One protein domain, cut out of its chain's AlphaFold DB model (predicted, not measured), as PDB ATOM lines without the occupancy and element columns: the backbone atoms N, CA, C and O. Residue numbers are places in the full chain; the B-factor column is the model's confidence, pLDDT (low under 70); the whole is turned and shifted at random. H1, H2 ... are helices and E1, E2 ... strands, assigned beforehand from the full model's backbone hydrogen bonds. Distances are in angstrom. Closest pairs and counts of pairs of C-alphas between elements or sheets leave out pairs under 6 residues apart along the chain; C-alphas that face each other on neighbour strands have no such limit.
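This is residues 4 to 114 of the 219 residues of an uncharacterized protein of Methanosarcinales archaeon (UniProt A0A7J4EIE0). A two-stranded hairpin, E1 and E2, sits in the middle between two groups of helices. On one side the long helices H1 and H6 run side by side, with the short H7 turned back at the end of H6; on the other side the shorter helices H2, H3, H4 and H5 form a cluster, and residues 18 to 30 link H1 to H2. The printed part has 111 residues, with seven named helices and two named strands in the order H1 H2 H3 H4 H5 E1 E2 H6 H7; the sheet, E1 - E2, is antiparallel and the class is mostly helix. It is compact, with a radius of gyration of the C-alphas of 13.8 A and spans of 40 by 32 by 25 A.

H1, residues 4 to 17, begins with C-alpha 4 at (186.088, 304.703, 312.218) and is 19.8 A long. H2 is residues 31 to 39, H3 residues 44 to 52, H4 residues 56 to 59 and H5 residues 62 to 65. E1, residues 74 to 79, is 16.2 A long and begins with C-alpha 74 at (177.092, 301.256, 301.414). E2, residues 82 to 88, is 16.8 A long. H6, residues 90 to 103, is 20.0 A long, and H7, residues 105 to 111, ends with C-alpha 111 at (161.236, 300.608, 306.663).

E1 and E2 form an antiparallel hairpin at 159 degrees, with N 77 and O 85 at 2.9 A and N 84 and O 77 at 2.7 A, within hydrogen-bond range. The closest C-alphas of E2 and H6 are those of Ala 87 and Gly 93, 5.0 A apart. H6 and H1 touch at Leu 101 and Ile 13, 5.2 A between C-alphas, at a shallow tilt of 20 degrees, the same way. H6 and H7 only just touch, only at the corner, with 3 pairs of C-alphas within 8 A, the closest Leu 100 and Phe 107 at 6.3 A. The closest C-alphas of H3 and E2 are Leu 48 and Tyr 85, 6.0 A; those of H2 and E2 are Tyr 38 and Val 83, 5.8 A. H3 and H4 touch at Ala 45 and Val 56, 5.6 A between C-alphas. H4 and H5 touch only at the corner, the C-alphas of Thr 58 and Gly 65 being closest at 4.4 A. H1 and H3 are apart. In H1, H2, H3, H6 and H7 every O i to N i+4 pair is within hydrogen-bond range; H4 and H5 are too short for such a pair, and each has its 1 O i to N i+3 pair within range.

The C-alphas farthest apart are those of Lys 16 and Arg 66, 40.8 A. The printed part has no cut. The link from H1 to H2, 13 residues, is long. The mean pLDDT of the printed part is 87.3; residues 42 to 43 and 113 to 114 are under 70.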
ATOM      1  N   ASN A   4     186.075 304.850 310.763       79.75
ATOM      2  CA  ASN A   4     186.088 304.703 312.218       79.75
ATOM      3  C   ASN A   4     184.792 305.187 312.894       79.75
ATOM      4  O   ASN A   4     184.325 304.546 313.830       79.75
ATOM      5  N   ASN A   5     184.169 306.261 312.397       87.50
ATOM      6  CA  ASN A   5     182.904 306.768 312.942       87.50
ATOM      7  C   ASN A   5     181.732 305.816 312.640       87.50
ATOM      8  O   ASN A   5     180.872 305.582 313.483       87.50
ATOM      9  N   ILE A   6     181.713 305.217 311.444       91.69
ATOM     10  CA  ILE A   6     180.688 304.231 311.072       91.69
ATOM     11  C   ILE A   6     180.805 302.987 311.959       91.69
ATOM     12  O   ILE A   6     179.796 302.518 312.479       91.69
ATOM     13  N   ILE A   7     182.024 302.483 312.171       92.81
ATOM     14  CA  ILE A   7     182.264 301.304 313.016       92.81
ATOM     15  C   ILE A   7     181.849 301.572 314.468       92.81
ATOM     16  O   ILE A   7     181.218 300.718 315.086       92.81
ATOM     17  N   ASP A   8     182.160 302.750 315.011       95.12
ATOM     18  CA  ASP A   8     181.740 303.128 316.365       95.12
ATOM     19  C   ASP A   8     180.208 303.176 316.506       95.12
ATOM     20  O   ASP A   8     179.646 302.627 317.456       95.12
ATOM     21  N   LEU A   9     179.507 303.750 315.521       96.31
ATOM     22  CA  LEU A   9     178.042 303.747 315.491       96.31
ATOM     23  C   LEU A   9     177.464 302.327 315.432       96.31
ATOM     24  O   LEU A   9     176.511 302.036 316.153       96.31
ATOM     25  N   LEU A  10     178.042 301.443 314.613       96.00
ATOM     26  CA  LEU A  10     177.616 300.045 314.510       96.00
ATOM     27  C   LEU A  10     177.774 299.301 315.843       96.00
ATOM     28  O   LEU A  10     176.813 298.694 316.311       96.00
ATOM     29  N   LYS A  11     178.926 299.444 316.516       96.88
ATOM     30  CA  LYS A  11     179.158 298.871 317.856       96.88
ATOM     31  C   LYS A  11     178.140 299.366 318.879       96.88
ATOM     32  O   LYS A  11     177.585 298.577 319.639       96.88
ATOM     33  N   LYS A  12     177.851 300.671 318.882       97.81
ATOM     34  CA  LYS A  12     176.845 301.262 319.778       97.81
ATOM     35  C   LYS A  12     175.442 300.722 319.503       97.81
ATOM     36  O   LYS A  12     174.683 300.502 320.444       97.81
ATOM     37  N   ILE A  13     175.081 300.516 318.235       97.50
ATOM     38  CA  ILE A  13     173.786 299.942 317.843       97.50
ATOM     39  C   ILE A  13     173.680 298.487 318.302       97.50
ATOM     40  O   ILE A  13     172.654 298.119 318.875       97.50
ATOM     41  N   GLU A  14     174.725 297.690 318.097       97.31
ATOM     42  CA  GLU A  14     174.777 296.299 318.548       97.31
ATOM     43  C   GLU A  14     174.614 296.207 320.068       97.31
ATOM     44  O   GLU A  14     173.708 295.526 320.546       97.31
ATOM     45  N   GLN A  15     175.396 296.978 320.827       97.38
ATOM     46  CA  GLN A  15     175.327 297.003 322.292       97.38
ATOM     47  C   GLN A  15     173.964 297.467 322.818       97.38
ATOM     48  O   GLN A  15     173.443 296.904 323.777       97.38
ATOM     49  N   LYS A  16     173.381 298.508 322.209       97.75
ATOM     50  CA  LYS A  16     172.144 299.125 322.705       97.75
ATOM     51  C   LYS A  16     170.882 298.373 322.288       97.75
ATOM     52  O   LYS A  16     169.926 298.323 323.058       97.75
ATOM     53  N   HIS A  17     170.843 297.844 321.066       96.38
ATOM     54  CA  HIS A  17     169.623 297.297 320.455       96.38
ATOM     55  C   HIS A  17     169.708 295.806 320.118       96.38
ATOM     56  O   HIS A  17     168.699 295.233 319.689       96.38
ATOM     57  N   GLY A  18     170.876 295.179 320.289       95.00
ATOM     58  CA  GLY A  18     171.111 293.778 319.934       95.00
ATOM     59  C   GLY A  18     170.984 293.519 318.433       95.00
ATOM     60  O   GLY A  18     170.491 292.467 318.037       95.00
ATOM     61  N   ILE A  19     171.319 294.510 317.599       93.56
ATOM     62  CA  ILE A  19     171.296 294.384 316.137       93.56
ATOM     63  C   ILE A  19     172.737 294.114 315.683       93.56
ATOM     64  O   ILE A  19     173.550 295.039 315.761       93.56
ATOM     65  N   PRO A  20     173.062 292.885 315.245       95.19
ATOM     66  CA  PRO A  20     174.417 292.540 314.837       95.19
ATOM     67  C   PRO A  20     174.787 293.239 313.530       95.19
ATOM     68  O   PRO A  20     173.917 293.652 312.753       95.19
ATOM     69  N   TYR A  21     176.085 293.344 313.269       95.19
ATOM     70  CA  TYR A  21     176.597 293.892 312.021       95.19
ATOM     71  C   TYR A  21     177.801 293.101 311.510       95.19
ATOM     72  O   TYR A  21     178.540 292.488 312.275       95.19
ATOM     73  N   GLU A  22     178.022 293.176 310.202       93.44
ATOM     74  CA  GLU A  22     179.232 292.689 309.549       93.44
ATOM     75  C   GLU A  22     179.818 293.780 308.647       93.44
ATOM     76  O   GLU A  22     179.098 294.627 308.108       93.44
ATOM     77  N   CYS A  23     181.140 293.767 308.483       90.75
ATOM     78  CA  CYS A  23     181.852 294.669 307.585       90.75
ATOM     79  C   CYS A  23     182.469 293.851 306.450       90.75
ATOM     80  O   CYS A  23     183.355 293.036 306.689       90.75
ATOM     81  N   LEU A  24     182.036 294.102 305.214       87.88
ATOM     82  CA  LEU A  24     182.609 293.460 304.030       87.88
ATOM     83  C   LEU A  24     183.717 294.328 303.428       87.88
ATOM     84  O   LEU A  24     183.497 295.505 303.125       87.88
ATOM     85  N   ASN A  25     184.891 293.737 303.192       85.50
ATOM     86  CA  ASN A  25     185.955 294.397 302.445       85.50
ATOM     87  C   ASN A  25     185.647 294.347 300.942       85.50
ATOM     88  O   ASN A  25     185.784 293.318 300.287       85.50
ATOM     89  N   VAL A  26     185.243 295.483 300.368       81.25
ATOM     90  CA  VAL A  26     184.845 295.554 298.952       81.25
ATOM     91  C   VAL A  26     185.977 295.290 297.954       81.25
ATOM     92  O   VAL A  26     185.692 295.080 296.775       81.25
ATOM     93  N   ILE A  27     187.237 295.345 298.402       79.62
ATOM     94  CA  ILE A  27     188.418 295.038 297.582       79.62
ATOM     95  C   ILE A  27     188.553 293.522 297.400       79.62
ATOM     96  O   ILE A  27     188.990 293.062 296.351       79.62
ATOM     97  N   GLU A  28     188.138 292.751 298.403       84.19
ATOM     98  CA  GLU A  28     188.295 291.294 298.443       84.19
ATOM     99  C   GLU A  28     187.105 290.550 297.823       84.19
ATOM    100  O   GLU A  28     187.207 289.365 297.516       84.19
ATOM    101  N   ILE A  29     185.973 291.231 297.612       86.19
ATOM    102  CA  ILE A  29     184.764 290.613 297.055       86.19
ATOM    103  C   ILE A  29     184.592 290.898 295.563       86.19
ATOM    104  O   ILE A  29     184.876 291.986 295.055       86.19
ATOM    105  N   ASN A  30     183.954 289.958 294.867       89.25
ATOM    106  CA  ASN A  30     183.417 290.207 293.537       89.25
ATOM    107  C   ASN A  30     182.166 291.101 293.635       89.25
ATOM    108  O   ASN A  30     181.036 290.630 293.798       89.25
ATOM    109  N   GLN A  31     182.353 292.417 293.513       90.75
ATOM    110  CA  GLN A  31     181.268 293.397 293.647       90.75
ATOM    111  C   GLN A  31     180.111 293.150 292.668       90.75
ATOM    112  O   GLN A  31     178.948 293.363 293.016       90.75
ATOM    113  N   LYS A  32     180.401 292.672 291.449       89.00
ATOM    114  CA  LYS A  32     179.376 292.362 290.442       89.00
ATOM    115  C   LYS A  32     178.498 291.194 290.885       89.00
ATOM    116  O   LYS A  32     177.288 291.235 290.665       89.00
ATOM    117  N   GLU A  33     179.096 290.174 291.486       88.69
ATOM    118  CA  GLU A  33     178.386 289.014 292.018       88.69
ATOM    119  C   GLU A  33     177.535 289.389 293.234       88.69
ATOM    120  O   GLU A  33     176.334 289.127 293.232       88.69
ATOM    121  N   HIS A  34     178.100 290.124 294.197       89.12
ATOM    122  CA  HIS A  34     177.350 290.636 295.351       89.12
ATOM    123  C   HIS A  34     176.189 291.544 294.932       89.12
ATOM    124  O   HIS A  34     175.078 291.413 295.444       89.12
ATOM    125  N   TYR A  35     176.402 292.431 293.955       90.31
ATOM    126  CA  TYR A  35     175.329 293.247 293.390       90.31
ATOM    127  C   TYR A  35     174.211 292.387 292.804       90.31
ATOM    128  O   TYR A  35     173.040 292.634 293.091       90.31
ATOM    129  N   LYS A  36     174.547 291.371 292.000       87.75
ATOM    130  CA  LYS A  36     173.552 290.459 291.423       87.75
ATOM    131  C   LYS A  36     172.794 289.692 292.503       87.75
ATOM    132  O   LYS A  36     171.573 289.635 292.424       87.75
ATOM    133  N   LYS A  37     173.502 289.156 293.497       85.81
ATOM    134  CA  LYS A  37     172.926 288.347 294.575       85.81
ATOM    135  C   LYS A  37     171.980 289.159 295.460       85.81
ATOM    136  O   LYS A  37     170.854 288.742 295.684       85.81
ATOM    137  N   TYR A  38     172.422 290.323 295.931       86.12
ATOM    138  CA  TYR A  38     171.725 291.037 297.003       86.12
ATOM    139  C   TYR A  38     170.846 292.199 296.530       86.12
ATOM    140  O   TYR A  38     169.850 292.519 297.174       86.12
ATOM    141  N   PHE A  39     171.191 292.842 295.410       87.31
ATOM    142  CA  PHE A  39     170.544 294.088 294.978       87.31
ATOM    143  C   PHE A  39     169.759 293.942 293.670       87.31
ATOM    144  O   PHE A  39     168.700 294.547 293.509       87.31
ATOM    145  N   ALA A  40     170.277 293.153 292.728       83.75
ATOM    146  CA  ALA A  40     169.714 292.969 291.390       83.75
ATOM    147  C   ALA A  40     169.017 291.618 291.177       83.75
ATOM    148  O   ALA A  40     168.627 291.325 290.047       83.75
ATOM    149  N   ALA A  41     168.832 290.824 292.233       76.19
ATOM    150  CA  ALA A  41     167.990 289.637 292.178       76.19
ATOM    151  C   ALA A  41     166.558 290.019 291.762       76.19
ATOM    152  O   ALA A  41     166.066 291.104 292.096       76.19
ATOM    153  N   SER A  42     165.906 289.140 290.998       64.81
ATOM    154  CA  SER A  42     164.592 289.367 290.387       64.81
ATOM    155  C   SER A  42     163.575 289.919 291.393       64.81
ATOM    156  O   SER A  42     163.244 289.251 292.364       64.81
ATOM    157  N   GLY A  43     163.071 291.137 291.156       67.38
ATOM    158  CA  GLY A  43     162.048 291.805 291.980       67.38
ATOM    159  C   GLY A  43     162.601 292.587 293.175       67.38
ATOM    160  O   GLY A  43     161.953 293.513 293.671       67.38
ATOM    161  N   ARG A  44     163.845 292.319 293.593       78.56
ATOM    162  CA  ARG A  44     164.436 292.991 294.756       78.56
ATOM    163  C   ARG A  44     164.761 294.455 294.496       78.56
ATOM    164  O   ARG A  44     164.558 295.310 295.359       78.56
ATOM    165  N   ALA A  45     165.198 294.761 293.278       83.56
ATOM    166  CA  ALA A  45     165.478 296.129 292.864       83.56
ATOM    167  C   ALA A  45     164.250 297.052 292.989       83.56
ATOM    168  O   ALA A  45     164.418 298.241 293.270       83.56
ATOM    169  N   ARG A  46     163.031 296.518 292.825       76.50
ATOM    170  CA  ARG A  46     161.784 297.264 293.030       76.50
ATOM    171  C   ARG A  46     161.519 297.538 294.498       76.50
ATOM    172  O   ARG A  46     161.337 298.701 294.844       76.50
ATOM    173  N   VAL A  47     161.545 296.512 295.347       78.62
ATOM    174  CA  VAL A  47     161.363 296.673 296.802       78.62
ATOM    175  C   VAL A  47     162.321 297.731 297.342       78.62
ATOM    176  O   VAL A  47     161.917 298.702 297.982       78.62
ATOM    177  N   LEU A  48     163.594 297.609 296.969       86.38
ATOM    178  CA  LEU A  48     164.615 298.572 297.344       86.38
ATOM    179  C   LEU A  48     164.323 299.973 296.802       86.38
ATOM    180  O   LEU A  48     164.505 300.946 297.531       86.38
ATOM    181  N   ARG A  49     163.823 300.106 295.569       85.62
ATOM    182  CA  ARG A  49     163.409 301.403 295.016       85.62
ATOM    183  C   ARG A  49     162.248 302.027 295.783       85.62
ATOM    184  O   ARG A  49     162.292 303.232 295.996       85.62
ATOM    185  N   HIS A  50     161.246 301.257 296.192       78.50
ATOM    186  CA  HIS A  50     160.125 301.790 296.974       78.50
ATOM    187  C   HIS A  50     160.582 302.274 298.351       78.50
ATOM    188  O   HIS A  50     160.214 303.368 298.766       78.50
ATOM    189  N   ARG A  51     161.454 301.511 299.016       81.56
ATOM    190  CA  ARG A  51     161.944 301.851 300.360       81.56
ATOM    191  C   ARG A  51     162.969 302.978 300.386       81.56
ATOM    192  O   ARG A  51     163.009 303.756 301.332       81.56
ATOM    193  N   THR A  52     163.824 303.059 299.368       86.62
ATOM    194  CA  THR A  52     164.919 304.047 299.315       86.62
ATOM    195  C   THR A  52     164.611 305.247 298.422       86.62
ATOM    196  O   THR A  52     165.357 306.225 298.426       86.62
ATOM    197  N   GLY A  53     163.565 305.171 297.594       85.69
ATOM    198  CA  GLY A  53     163.291 306.126 296.518       85.69
ATOM    199  C   GLY A  53     164.268 306.035 295.336       85.69
ATOM    200  O   GLY A  53     164.166 306.818 294.390       85.69
ATOM    201  N   LYS A  54     165.227 305.097 295.354       86.81
ATOM    202  CA  LYS A  54     166.364 305.066 294.424       86.81
ATOM    203  C   LYS A  54     166.345 303.841 293.523       86.81
ATOM    204  O   LYS A  54     166.126 302.713 293.951       86.81
ATOM    205  N   ARG A  55     166.632 304.040 292.235       87.88
ATOM    206  CA  ARG A  55     166.802 302.926 291.295       87.88
ATOM    207  C   ARG A  55     168.142 302.238 291.558       87.88
ATOM    208  O   ARG A  55     169.184 302.780 291.204       87.88
ATOM    209  N   VAL A  56     168.102 301.005 292.064       89.75
ATOM    210  CA  VAL A  56     169.291 300.175 292.341       89.75
ATOM    211  C   VAL A  56     170.317 300.215 291.203       89.75
ATOM    212  O   VAL A  56     171.494 300.489 291.435       89.75
ATOM    213  N   LYS A  57     169.869 300.029 289.954       87.81
ATOM    214  CA  LYS A  57     170.749 300.020 288.777       87.81
ATOM    215  C   LYS A  57     171.550 301.314 288.618       87.81
ATOM    216  O   LYS A  57     172.728 301.239 288.299       87.81
ATOM    217  N   THR A  58     170.933 302.480 288.806       87.81
ATOM    218  CA  THR A  58     171.622 303.773 288.651       87.81
ATOM    219  C   THR A  58     172.391 304.168 289.905       87.81
ATOM    220  O   THR A  58     173.315 304.963 289.822       87.81
ATOM    221  N   THR A  59     172.026 303.622 291.066       90.56
ATOM    222  CA  THR A  59     172.699 303.907 292.337       90.56
ATOM    223  C   THR A  59     174.030 303.176 292.481       90.56
ATOM    224  O   THR A  59     174.974 303.731 293.038       90.56
ATOM    225  N   PHE A  60     174.115 301.943 291.984       90.38
ATOM    226  CA  PHE A  60     175.295 301.092 292.147       90.38
ATOM    227  C   PHE A  60     176.144 300.951 290.888       90.38
ATOM    228  O   PHE A  60     177.110 300.196 290.908       90.38
ATOM    229  N   ARG A  61     175.809 301.635 289.789       87.81
ATOM    230  CA  ARG A  61     176.602 301.588 288.555       87.81
ATOM    231  C   ARG A  61     176.897 302.977 288.022       87.81
ATOM    232  O   ARG A  61     176.004 303.822 287.964       87.81
ATOM    233  N   PHE A  62     178.123 303.164 287.545       74.19
ATOM    234  CA  PHE A  62     178.539 304.391 286.868       74.19
ATOM    235  C   PHE A  62     177.738 304.644 285.576       74.19
ATOM    236  O   PHE A  62     177.077 303.746 285.038       74.19
ATOM    237  N   GLN A  63     177.790 305.886 285.076       73.62
ATOM    238  CA  GLN A  63     177.153 306.311 283.818       73.62
ATOM    239  C   GLN A  63     175.662 305.934 283.730       73.62
ATOM    240  O   GLN A  63     175.210 305.320 282.761       73.62
ATOM    241  N   ASN A  64     174.887 306.257 284.770       70.25
ATOM    242  CA  ASN A  64     173.438 306.030 284.808       70.25
ATOM    243  C   ASN A  64     173.022 304.569 284.534       70.25
ATOM    244  O   ASN A  64     172.010 304.310 283.879       70.25
ATOM    245  N   GLY A  65     173.775 303.588 285.048       71.44
ATOM    246  CA  GLY A  65     173.372 302.178 284.996       71.44
ATOM    247  C   GLY A  65     174.079 301.303 283.960       71.44
ATOM    248  O   GLY A  65     173.751 300.112 283.874       71.44
ATOM    249  N   ARG A  66     175.000 301.862 283.164       72.56
ATOM    250  CA  ARG A  66     175.716 301.145 282.088       72.56
ATOM    251  C   ARG A  66     177.154 300.763 282.443       72.56
ATOM    252  O   ARG A  66     177.673 299.833 281.840       72.56
ATOM    253  N   GLY A  67     177.760 301.443 283.413       80.94
ATOM    254  CA  GLY A  67     179.139 301.206 283.828       80.94
ATOM    255  C   GLY A  67     179.308 300.066 284.831       80.94
ATOM    256  O   GLY A  67     178.375 299.310 285.135       80.94
ATOM    257  N   GLU A  68     180.526 299.975 285.357       86.25
ATOM    258  CA  GLU A  68     180.904 299.008 286.384       86.25
ATOM    259  C   GLU A  68     180.105 299.179 287.677       86.25
ATOM    260  O   GLU A  68     179.582 300.255 287.984       86.25
ATOM    261  N   VAL A  69     179.992 298.077 288.419       89.88
ATOM    262  CA  VAL A  69     179.304 298.028 289.709       89.88
ATOM    263  C   VAL A  69     180.239 298.545 290.795       89.88
ATOM    264  O   VAL A  69     181.350 298.046 290.929       89.88
ATOM    265  N   TYR A  70     179.751 299.478 291.610       89.56
ATOM    266  CA  TYR A  70     180.484 300.038 292.738       89.56
ATOM    267  C   TYR A  70     179.634 300.015 294.011       89.56
ATOM    268  O   TYR A  70     178.714 300.824 294.196       89.56
ATOM    269  N   LEU A  71     179.934 299.071 294.902       88.88
ATOM    270  CA  LEU A  71     179.183 298.846 296.136       88.88
ATOM    271  C   LEU A  71     179.618 299.786 297.260       88.88
ATOM    272  O   LEU A  71     178.748 300.349 297.916       88.88
ATOM    273  N   ALA A  72     180.905 300.064 297.460       85.25
ATOM    274  CA  ALA A  72     181.330 300.953 298.547       85.25
ATOM    275  C   ALA A  72     181.007 302.439 298.297       85.25
ATOM    276  O   ALA A  72     180.812 302.849 297.158       85.25
ATOM    277  N   PRO A  73     180.914 303.274 299.339       88.81
ATOM    278  CA  PRO A  73     180.515 302.904 300.692       88.81
ATOM    279  C   PRO A  73     178.988 302.705 300.735       88.81
ATOM    280  O   PRO A  73     178.240 303.577 300.287       88.81
ATOM    281  N   THR A  74     178.525 301.566 301.253       92.75
ATOM    282  CA  THR A  74     177.092 301.256 301.414       92.75
ATOM    283  C   THR A  74     176.858 300.567 302.739       92.75
ATOM    284  O   THR A  74     177.596 299.653 303.094       92.75
ATOM    285  N   ILE A  75     175.803 300.983 303.429       94.00
ATOM    286  CA  ILE A  75     175.235 300.249 304.557       94.00
ATOM    287  C   ILE A  75     173.990 299.545 304.041       94.00
ATOM    288  O   ILE A  75     173.143 300.184 303.417       94.00
ATOM    289  N   ALA A  76     173.892 298.244 304.281       92.94
ATOM    290  CA  ALA A  76     172.743 297.436 303.912       92.94
ATOM    291  C   ALA A  76     172.122 296.827 305.172       92.94
ATOM    292  O   ALA A  76     172.834 296.372 306.061       92.94
ATOM    293  N   LEU A  77     170.794 296.832 305.241       91.94
ATOM    294  CA  LEU A  77     170.030 296.103 306.247       91.94
ATOM    295  C   LEU A  77     169.649 294.750 305.656       91.94
ATOM    296  O   LEU A  77     169.029 294.726 304.592       91.94
ATOM    297  N   LEU A  78     169.999 293.654 306.325       88.50
ATOM    298  CA  LEU A  78     169.658 292.301 305.890       88.50
ATOM    299  C   LEU A  78     168.603 291.687 306.819       88.50
ATOM    300  O   LEU A  78     168.675 291.843 308.035       88.50
ATOM    301  N   GLU A  79     167.642 290.971 306.242       82.75
ATOM    302  CA  GLU A  79     166.718 290.084 306.956       82.75
ATOM    303  C   GLU A  79     166.687 288.747 306.211       82.75
ATOM    304  O   GLU A  79     166.416 288.729 305.012       82.75
ATOM    305  N   SER A  80     166.986 287.642 306.903       79.94
ATOM    306  CA  SER A  80     167.071 286.296 306.299       79.94
ATOM    307  C   SER A  80     167.923 286.267 305.015       79.94
ATOM    308  O   SER A  80     167.482 285.784 303.980       79.94
ATOM    309  N   ASP A  81     169.120 286.864 305.069       77.44
ATOM    310  CA  ASP A  81     170.072 287.007 303.951       77.44
ATOM    311  C   ASP A  81     169.615 287.860 302.753       77.44
ATOM    312  O   ASP A  81     170.308 287.942 301.733       77.44
ATOM    313  N   VAL A  82     168.490 288.569 302.869       81.38
ATOM    314  CA  VAL A  82     167.986 289.455 301.811       81.38
ATOM    315  C   VAL A  82     168.190 290.919 302.205       81.38
ATOM    316  O   VAL A  82     167.821 291.337 303.297       81.38
ATOM    317  N   VAL A  83     168.736 291.752 301.308       88.12
ATOM    318  CA  VAL A  83     169.003 293.182 301.592       88.12
ATOM    319  C   VAL A  83     167.731 294.005 301.523       88.12
ATOM    320  O   VAL A  83     167.248 294.274 300.431       88.12
ATOM    321  N   GLU A  84     167.141 294.342 302.660       85.69
ATOM    322  CA  GLU A  84     165.824 294.974 302.799       85.69
ATOM    323  C   GLU A  84     165.892 296.497 302.659       85.69
ATOM    324  O   GLU A  84     164.941 297.139 302.218       85.69
ATOM    325  N   TYR A  85     167.034 297.095 302.957       90.44
ATOM    326  CA  TYR A  85     167.248 298.524 302.782       90.44
ATOM    327  C   TYR A  85     168.718 298.792 302.515       90.44
ATOM    328  O   TYR A  85     169.576 298.003 302.912       90.44
ATOM    329  N   PHE A  86     169.020 299.915 301.867       93.25
ATOM    330  CA  PHE A  86     170.392 300.382 301.771       93.25
ATOM    331  C   PHE A  86     170.485 301.903 301.871       93.25
ATOM    332  O   PHE A  86     169.606 302.631 301.410       93.25
ATOM    333  N   ALA A  87     171.604 302.363 302.418       93.00
ATOM    334  CA  ALA A  87     172.044 303.750 302.415       93.00
ATOM    335  C   ALA A  87     173.370 303.836 301.643       93.00
ATOM    336  O   ALA A  87     174.341 303.162 301.996       93.00
ATOM    337  N   LYS A  88     173.409 304.642 300.574       92.75
ATOM    338  CA  LYS A  88     174.560 304.763 299.670       92.75
ATOM    339  C   LYS A  88     175.333 306.045 299.970       92.75
ATOM    340  O   LYS A  88     174.801 307.149 299.886       92.75
ATOM    341  N   GLY A  89     176.628 305.910 300.230       90.56
ATOM    342  CA  GLY A  89     177.484 307.035 300.593       90.56
ATOM    343  C   GLY A  89     177.636 307.195 302.106       90.56
ATOM    344  O   GLY A  89     176.757 306.826 302.883       90.56
ATOM    345  N   ILE A  90     178.746 307.809 302.528       90.31
ATOM    346  CA  ILE A  90     179.079 308.009 303.950       90.31
ATOM    347  C   ILE A  90     178.002 308.836 304.660       90.31
ATOM    348  O   ILE A  90     177.525 308.448 305.721       90.31
ATOM    349  N   LYS A  91     177.578 309.957 304.062       91.62
ATOM    350  CA  LYS A  91     176.599 310.872 304.668       91.62
ATOM    351  C   LYS A  91     175.251 310.193 304.922       91.62
ATOM    352  O   LYS A  91     174.689 310.334 306.004       91.62
ATOM    353  N   GLU A  92     174.740 309.461 303.931       91.81
ATOM    354  CA  GLU A  92     173.468 308.746 304.065       91.81
ATOM    355  C   GLU A  92     173.584 307.602 305.074       91.81
ATOM    356  O   GLU A  92     172.710 307.457 305.925       91.81
ATOM    357  N   GLY A  93     174.687 306.846 305.029       93.62
ATOM    358  CA  GLY A  93     174.957 305.768 305.975       93.62
ATOM    359  C   GLY A  93     175.002 306.257 307.422       93.62
ATOM    360  O   GLY A  93     174.300 305.722 308.275       93.62
ATOM    361  N   VAL A  94     175.750 307.326 307.701       94.19
ATOM    362  CA  VAL A  94     175.823 307.923 309.045       94.19
ATOM    363  C   VAL A  94     174.455 308.428 309.504       94.19
ATOM    364  O   VAL A  94     174.073 308.194 310.650       94.19
ATOM    365  N   ASN A  95     173.687 309.079 308.625       94.38
ATOM    366  CA  ASN A  95     172.337 309.529 308.968       94.38
ATOM    367  C   ASN A  95     171.421 308.350 309.334       94.38
ATOM    368  O   ASN A  95     170.753 308.386 310.365       94.38
ATOM    369  N   PHE A  96     171.442 307.286 308.529       94.19
ATOM    370  CA  PHE A  96     170.699 306.056 308.797       94.19
ATOM    371  C   PHE A  96     171.078 305.442 310.153       94.19
ATOM    372  O   PHE A  96     170.196 305.164 310.966       94.19
ATOM    373  N   LEU A  97     172.378 305.283 310.428       95.88
ATOM    374  CA  LEU A  97     172.860 304.709 311.686       95.88
ATOM    375  C   LEU A  97     172.487 305.562 312.900       95.88
ATOM    376  O   LEU A  97     172.102 305.013 313.925       95.88
ATOM    377  N   ASN A  98     172.535 306.892 312.800       96.81
ATOM    378  CA  ASN A  98     172.121 307.769 313.897       96.81
ATOM    379  C   ASN A  98     170.632 307.612 314.236       96.81
ATOM    380  O   ASN A  98     170.270 307.532 315.413       96.81
ATOM    381  N   ILE A  99     169.766 307.524 313.220       95.50
ATOM    382  CA  ILE A  99     168.331 307.275 313.420       95.50
ATOM    383  C   ILE A  99     168.127 305.888 314.043       95.50
ATOM    384  O   ILE A  99     167.405 305.756 315.033       95.50
ATOM    385  N   LEU A 100     168.818 304.867 313.526       95.88
ATOM    386  CA  LEU A 100     168.748 303.506 314.056       95.88
ATOM    387  C   LEU A 100     169.243 303.419 315.509       95.88
ATOM    388  O   LEU A 100     168.602 302.781 316.337       95.88
ATOM    389  N   LEU A 101     170.325 304.109 315.863       97.00
ATOM    390  CA  LEU A 101     170.839 304.171 317.233       97.00
ATOM    391  C   LEU A 101     169.851 304.855 318.191       97.00
ATOM    392  O   LEU A 101     169.741 304.473 319.367       97.00
ATOM    393  N   LYS A 102     169.117 305.861 317.707       97.19
ATOM    394  CA  LYS A 102     168.103 306.567 318.493       97.19
ATOM    395  C   LYS A 102     166.858 305.707 318.715       97.19
ATOM    396  O   LYS A 102     166.409 305.591 319.851       97.19
ATOM    397  N   GLU A 103     166.330 305.103 317.656       95.31
ATOM    398  CA  GLU A 103     164.976 304.531 317.636       95.31
ATOM    399  C   GLU A 103     164.920 302.992 317.620       95.31
ATOM    400  O   GLU A 103     163.868 302.396 317.886       95.31
ATOM    401  N   GLY A 104     166.030 302.329 317.299       93.12
ATOM    402  CA  GLY A 104     166.157 300.876 317.277       93.12
ATOM    403  C   GLY A 104     165.149 300.187 316.356       93.12
ATOM    404  O   GLY A 104     164.871 300.621 315.234       93.12
ATOM    405  N   LYS A 105     164.553 299.100 316.856       89.38
ATOM    406  CA  LYS A 105     163.621 298.240 316.103       89.38
ATOM    407  C   LYS A 105     162.361 298.966 315.618       89.38
ATOM    408  O   LYS A 105     161.748 298.531 314.647       89.38
ATOM    409  N   SER A 106     161.961 300.063 316.266       89.62
ATOM    410  CA  SER A 106     160.790 300.844 315.842       89.62
ATOM    411  C   SER A 106     161.011 301.534 314.491       89.62
ATOM    412  O   SER A 106     160.112 301.529 313.652       89.62
ATOM    413  N   PHE A 107     162.221 302.046 314.243       89.88
ATOM    414  CA  PHE A 107     162.606 302.609 312.951       89.88
ATOM    415  C   PHE A 107     162.642 301.535 311.867       89.88
ATOM    416  O   PHE A 107     162.065 301.731 310.800       89.88
ATOM    417  N   LEU A 108     163.220 300.369 312.177       87.88
ATOM    418  CA  LEU A 108     163.253 299.238 311.249       87.88
ATOM    419  C   LEU A 108     161.844 298.834 310.804       87.88
ATOM    420  O   LEU A 108     161.589 298.743 309.608       87.88
ATOM    421  N   LYS A 109     160.889 298.699 311.737       83.56
ATOM    422  CA  LYS A 109     159.487 298.391 311.399       83.56
ATOM    423  C   LYS A 109     158.898 299.353 310.365       83.56
ATOM    424  O   LYS A 109     158.155 298.903 309.507       83.56
ATOM    425  N   ARG A 110     159.243 300.646 310.398       82.94
ATOM    426  CA  ARG A 110     158.745 301.620 309.409       82.94
ATOM    427  C   ARG A 110     159.347 301.427 308.020       82.94
ATOM    428  O   ARG A 110     158.667 301.686 307.038       82.94
ATOM    429  N   ILE A 111     160.588 300.950 307.937       78.75
ATOM    430  CA  ILE A 111     161.236 300.608 306.663       78.75
ATOM    431  C   ILE A 111     160.547 299.400 306.008       78.75
ATOM    432  O   ILE A 111     160.445 299.346 304.786       78.75
ATOM    433  N   TYR A 112     160.047 298.461 306.818       70.19
ATOM    434  CA  TYR A 112     159.431 297.207 306.371       70.19
ATOM    435  C   TYR A 112     157.952 297.293 305.960       70.19
ATOM    436  O   TYR A 112     157.387 296.288 305.528       70.19
ATOM    437  N   ILE A 113     157.286 298.437 306.139       62.88
ATOM    438  CA  ILE A 113     155.848 298.577 305.860       62.88
ATOM    439  C   ILE A 113     155.665 299.303 304.520       62.88
ATOM    440  O   ILE A 113     155.248 300.458 304.476       62.88
ATOM    441  N   SER A 114     155.963 298.627 303.408       61.28
ATOM    442  CA  SER A 114     155.406 298.994 302.097       61.28
ATOM    443  C   SER A 114     154.454 297.899 301.595       61.28
ATOM    444  O   SER A 114     154.633 296.716 301.899       61.28
TER     445      SER A 114